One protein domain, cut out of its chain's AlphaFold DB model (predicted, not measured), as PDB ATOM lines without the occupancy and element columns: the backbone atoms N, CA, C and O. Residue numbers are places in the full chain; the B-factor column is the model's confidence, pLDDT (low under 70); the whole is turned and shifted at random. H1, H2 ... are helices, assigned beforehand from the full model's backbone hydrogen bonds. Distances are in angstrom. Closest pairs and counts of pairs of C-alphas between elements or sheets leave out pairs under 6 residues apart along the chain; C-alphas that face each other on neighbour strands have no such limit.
ATOM      1  N   ASP A 322     114.248 122.953 132.803       71.50
ATOM      2  CA  ASP A 322     112.814 122.674 132.613       71.50
ATOM      3  C   ASP A 322     112.474 122.158 131.200       71.50
ATOM      4  O   ASP A 322     111.313 121.915 130.869       71.50
ATOM      5  N   ASN A 323     113.488 122.008 130.338       72.12
ATOM      6  CA  ASN A 323     113.359 121.561 128.952       72.12
ATOM      7  C   ASN A 323     114.307 120.381 128.668       72.12
ATOM      8  O   ASN A 323     115.458 120.374 129.110       72.12
ATOM      9  N   GLY A 324     113.833 119.424 127.866       79.12
ATOM     10  CA  GLY A 324     114.539 118.186 127.525       79.12
ATOM     11  C   GLY A 324     114.097 116.995 128.381       79.12
ATOM     12  O   GLY A 324     113.070 117.050 129.052       79.12
ATOM     13  N   ILE A 325     114.877 115.910 128.337       81.19
ATOM     14  CA  ILE A 325     114.559 114.630 129.007       81.19
ATOM     15  C   ILE A 325     115.662 114.116 129.953       81.19
ATOM     16  O   ILE A 325     115.439 113.167 130.696       81.19
ATOM     17  N   PHE A 326     116.852 114.731 129.951       83.94
ATOM     18  CA  PHE A 326     117.994 114.334 130.787       83.94
ATOM     19  C   PHE A 326     118.399 115.479 131.722       83.94
ATOM     20  O   PHE A 326     118.642 116.599 131.264       83.94
ATOM     21  N   GLY A 327     118.511 115.210 133.027       82.69
ATOM     22  CA  GLY A 327     118.753 116.256 134.035       82.69
ATOM     23  C   GLY A 327     117.550 117.186 134.250       82.69
ATOM     24  O   GLY A 327     117.729 118.344 134.617       82.69
ATOM     25  N   VAL A 328     116.344 116.679 133.982       86.19
ATOM     26  CA  VAL A 328     115.049 117.330 134.225       86.19
ATOM     27  C   VAL A 328     114.364 116.578 135.375       86.19
ATOM     28  O   VAL A 328     114.440 115.345 135.390       86.19
ATOM     29  N   PRO A 329     113.711 117.246 136.347       88.75
ATOM     30  CA  PRO A 329     112.988 116.554 137.413       88.75
ATOM     31  C   PRO A 329     111.891 115.632 136.862       88.75
ATOM     32  O   PRO A 329     111.160 116.012 135.948       88.75
ATOM     33  N   LEU A 330     111.728 114.441 137.452       90.19
ATOM     34  CA  LEU A 330     110.725 113.459 137.007       90.19
ATOM     35  C   LEU A 330     109.288 114.004 137.050       90.19
ATOM     36  O   LEU A 330     108.470 113.599 136.232       90.19
ATOM     37  N   THR A 331     108.995 114.945 137.953       88.81
ATOM     38  CA  THR A 331     107.722 115.681 138.007       88.81
ATOM     39  C   THR A 331     107.511 116.538 136.761       88.81
ATOM     40  O   THR A 331     106.537 116.340 136.049       88.81
ATOM     41  N   VAL A 332     108.464 117.419 136.437       89.19
ATOM     42  CA  VAL A 332     108.420 118.292 135.246       89.19
ATOM     43  C   VAL A 332     108.336 117.471 133.957       89.19
ATOM     44  O   VAL A 332     107.615 117.844 133.032       89.19
ATOM     45  N   LEU A 333     109.038 116.337 133.899       88.94
ATOM     46  CA  LEU A 333     108.975 115.416 132.769       88.94
ATOM     47  C   LEU A 333     107.587 114.760 132.649       88.94
ATOM     48  O   LEU A 333     106.977 114.832 131.586       88.94
ATOM     49  N   LEU A 334     107.048 114.215 133.746       91.19
ATOM     50  CA  LEU A 334     105.713 113.609 133.783       91.19
ATOM     51  C   LEU A 334     104.600 114.619 133.460       91.19
ATOM     52  O   LEU A 334     103.675 114.299 132.721       91.19
ATOM     53  N   ASP A 335     104.698 115.851 133.955       90.31
ATOM     54  CA  ASP A 335     103.730 116.915 133.667       90.31
ATOM     55  C   ASP A 335     103.855 117.445 132.229       90.31
ATOM     56  O   ASP A 335     102.898 117.996 131.686       90.31
ATOM     57  N   ASN A 336     105.009 117.276 131.574       88.19
ATOM     58  CA  ASN A 336     105.163 117.529 130.140       88.19
ATOM     59  C   ASN A 336     104.593 116.387 129.286       88.19
ATOM     60  O   ASN A 336     103.930 116.670 128.286       88.19
ATOM     61  N   ASP A 337     104.766 115.133 129.705       89.19
ATOM     62  CA  ASP A 337     104.158 113.969 129.052       89.19
ATOM     63  C   ASP A 337     102.623 113.975 129.196       89.19
ATOM     64  O   ASP A 337     101.912 113.734 128.222       89.19
ATOM     65  N   ARG A 338     102.086 114.400 130.348       92.00
ATOM     66  CA  ARG A 338     100.637 114.577 130.582       92.00
ATOM     67  C   ARG A 338      99.962 115.629 129.703       92.00
ATOM     68  O   ARG A 338      98.755 115.567 129.487       92.00
ATOM     69  N   LYS A 339     100.727 116.577 129.145       88.12
ATOM     70  CA  LYS A 339     100.246 117.525 128.116       88.12
ATOM     71  C   LYS A 339     100.154 116.882 126.722       88.12
ATOM     72  O   LYS A 339      99.722 117.545 125.780       88.12
ATOM     73  N   LYS A 340     100.613 115.635 126.567       85.81
ATOM     74  CA  LYS A 340     100.492 114.816 125.351       85.81
ATOM     75  C   LYS A 340      99.487 113.683 125.535       85.81
ATOM     76  O   LYS A 340      98.696 113.456 124.628       85.81
ATOM     77  N   ASP A 341      99.496 113.038 126.697       84.62
ATOM     78  CA  ASP A 341      98.557 111.984 127.084       84.62
ATOM     79  C   ASP A 341      98.216 112.110 128.589       84.62
ATOM     80  O   ASP A 341      99.071 111.835 129.436       84.62
ATOM     81  N   PRO A 342      96.988 112.536 128.951       85.94
ATOM     82  CA  PRO A 342      96.594 112.752 130.343       85.94
ATOM     83  C   PRO A 342      96.619 111.513 131.252       85.94
ATOM     84  O   PRO A 342      96.643 111.685 132.471       85.94
ATOM     85  N   GLU A 343      96.602 110.286 130.715       91.62
ATOM     86  CA  GLU A 343      96.571 109.068 131.542       91.62
ATOM     87  C   GLU A 343      97.967 108.656 132.058       91.62
ATOM     88  O   GLU A 343      98.092 107.830 132.970       91.62
ATOM     89  N   VAL A 344      99.035 109.281 131.544       90.00
ATOM     90  CA  VAL A 344     100.425 108.922 131.855       90.00
ATOM     91  C   VAL A 344     100.752 109.088 133.349       90.00
ATOM     92  O   VAL A 344     100.623 110.160 133.959       90.00
ATOM     93  N   LYS A 345     101.232 107.985 133.940       92.25
ATOM     94  CA  LYS A 345     101.683 107.865 135.344       92.25
ATOM     95  C   LYS A 345     103.204 107.717 135.484       92.25
ATOM     96  O   LYS A 345     103.731 107.952 136.565       92.25
ATOM     97  N   VAL A 346     103.899 107.342 134.408       91.88
ATOM     98  CA  VAL A 346     105.351 107.109 134.352       91.88
ATOM     99  C   VAL A 346     105.897 107.809 133.103       91.88
ATOM    100  O   VAL A 346     105.308 107.620 132.044       91.88
ATOM    101  N   PRO A 347     106.994 108.589 133.179       91.69
ATOM    102  CA  PRO A 347     107.555 109.281 132.021       91.69
ATOM    103  C   PRO A 347     107.765 108.398 130.785       91.69
ATOM    104  O   PRO A 347     108.355 107.315 130.870       91.69
ATOM    105  N   LEU A 348     107.363 108.900 129.616       88.38
ATOM    106  CA  LEU A 348     107.326 108.157 128.349       88.38
ATOM    107  C   LEU A 348     108.713 107.674 127.899       88.38
ATOM    108  O   LEU A 348     108.830 106.655 127.221       88.38
ATOM    109  N   VAL A 349     109.782 108.372 128.304       87.19
ATOM    110  CA  VAL A 349     111.170 107.940 128.059       87.19
ATOM    111  C   VAL A 349     111.516 106.636 128.789       87.19
ATOM    112  O   VAL A 349     112.256 105.819 128.247       87.19
ATOM    113  N   LEU A 350     110.960 106.411 129.986       90.62
ATOM    114  CA  LEU A 350     111.152 105.172 130.743       90.62
ATOM    115  C   LEU A 350     110.280 104.056 130.168       90.62
ATOM    116  O   LEU A 350     110.765 102.943 129.994       90.62
ATOM    117  N   GLN A 351     109.032 104.362 129.799       88.81
ATOM    118  CA  GLN A 351     108.135 103.397 129.159       88.81
ATOM    119  C   GLN A 351     108.744 102.840 127.861       88.81
ATOM    120  O   GLN A 351     108.904 101.630 127.745       88.81
ATOM    121  N   LYS A 352     109.202 103.710 126.947       88.00
ATOM    122  CA  LYS A 352     109.893 103.303 125.706       88.00
ATOM    123  C   LYS A 352     111.201 102.541 125.943       88.00
ATOM    124  O   LYS A 352     111.607 101.727 125.117       88.00
ATOM    125  N   PHE A 353     111.898 102.833 127.040       88.50
ATOM    126  CA  PHE A 353     113.122 102.124 127.409       88.50
ATOM    127  C   PHE A 353     112.819 100.682 127.829       88.50
ATOM    128  O   PHE A 353     113.468  99.765 127.327       88.50
ATOM    129  N   PHE A 354     111.812 100.471 128.683       89.31
ATOM    130  CA  PHE A 354     111.397  99.127 129.090       89.31
ATOM    131  C   PHE A 354     110.723  98.351 127.950       89.31
ATOM    132  O   PHE A 354     111.085  97.201 127.736       89.31
ATOM    133  N   GLU A 355     109.892  98.994 127.127       90.31
ATOM    134  CA  GLU A 355     109.329  98.427 125.887       90.31
ATOM    135  C   GLU A 355     110.425  97.835 124.977       90.31
ATOM    136  O   GLU A 355     110.348  96.679 124.565       90.31
ATOM    137  N   LYS A 356     111.516  98.577 124.727       86.25
ATOM    138  CA  LYS A 356     112.637  98.089 123.901       86.25
ATOM    139  C   LYS A 356     113.434  96.956 124.571       86.25
ATOM    140  O   LYS A 356     113.996  96.103 123.874       86.25
ATOM    141  N   VAL A 357     113.497  96.947 125.904       89.19
ATOM    142  CA  VAL A 357     114.117  95.875 126.703       89.19
ATOM    143  C   VAL A 357     113.272  94.601 126.654       89.19
ATOM    144  O   VAL A 357     113.839  93.527 126.487       89.19
ATOM    145  N   GLU A 358     111.948  94.707 126.721       89.44
ATOM    146  CA  GLU A 358     111.021  93.580 126.568       89.44
ATOM    147  C   GLU A 358     111.061  93.008 125.142       89.44
ATOM    148  O   GLU A 358     111.157  91.796 124.972       89.44
ATOM    149  N   GLU A 359     111.095  93.868 124.118       90.06
ATOM    150  CA  GLU A 359     111.141  93.468 122.702       90.06
ATOM    151  C   GLU A 359     112.446  92.748 122.299       90.06
ATOM    152  O   GLU A 359     112.448  91.952 121.363       90.06
ATOM    153  N   SER A 360     113.583  93.073 122.932       82.81
ATOM    154  CA  SER A 360     114.905  92.667 122.406       82.81
ATOM    155  C   SER A 360     116.052  92.540 123.417       82.81
ATOM    156  O   SER A 360     117.160  92.155 123.043       82.81
ATOM    157  N   GLY A 361     115.829  92.890 124.684       83.25
ATOM    158  CA  GLY A 361     116.854  92.911 125.730       83.25
ATOM    159  C   GLY A 361     116.831  91.705 126.672       83.25
ATOM    160  O   GLY A 361     117.888  91.334 127.180       83.25
ATOM    161  N   LEU A 362     115.670  91.077 126.896       87.31
ATOM    162  CA  LEU A 362     115.504  90.008 127.898       87.31
ATOM    163  C   LEU A 362     116.420  88.790 127.676       87.31
ATOM    164  O   LEU A 362     116.872  88.188 128.644       87.31
TER     165      LEU A 362
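What this domain is: This is residues 322 to 362 of the 412 residues of the protein "Rho GTPase activating protein 28" of Rousettus aegyptiacus (UniProt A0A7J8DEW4). Picture a small head with one long arm: the head is the short helix H1 with the loops of residues 322 to 329 before it and residues 338 to 347 after it, and the arm is helix H2, about perpendicular to H1. Residues 350 to 362, of which 350 to 360 belong to H2, stick out from this head and make much of the length. The printed part has 41 residues, with two named helices, H1 then H2, and no named strand; the class is all helix. The whole is only just loose, close to compact, with a radius of gyration of the C-alphas of 11.3 A, and its flat outline spans 32 by 23 by 12 A.

Where its parts are: Start at C-alpha 322, at (112.814, 122.674, 132.613), and go on to C-alpha 330 at (110.725, 113.459, 137.007), where H1 begins; it covers residues 330 to 337, 10.3 A from first to last C-alpha. Then find C-alpha 348 at (107.326, 108.157, 128.349): from there H2, residues 348 to 360, runs 18.2 A to C-alpha 360 at (114.905, 92.667, 122.406).

How they stand to each other: Look at Asp 337 and Leu 348, whose C-alphas, 6.7 A apart, are the closest of the two helices. H1 and H2 are close but not clearly touching, with 2 pairs of C-alphas within 8 A. Their lines are about perpendicular, at 86 degrees, and their centres are 17.6 A apart. In the backbones of H1 and H2, every O i to N i+4 pair is within hydrogen-bond range.

The domain as a whole: The C-alphas of Asp 322 and Leu 362, the two farthest apart, are 33.1 A from each other. The printed part has no cut, and the link from H1 to H2, 10 residues, is short. The mean pLDDT of the printed part is 87.2, and no printed residue is under 70.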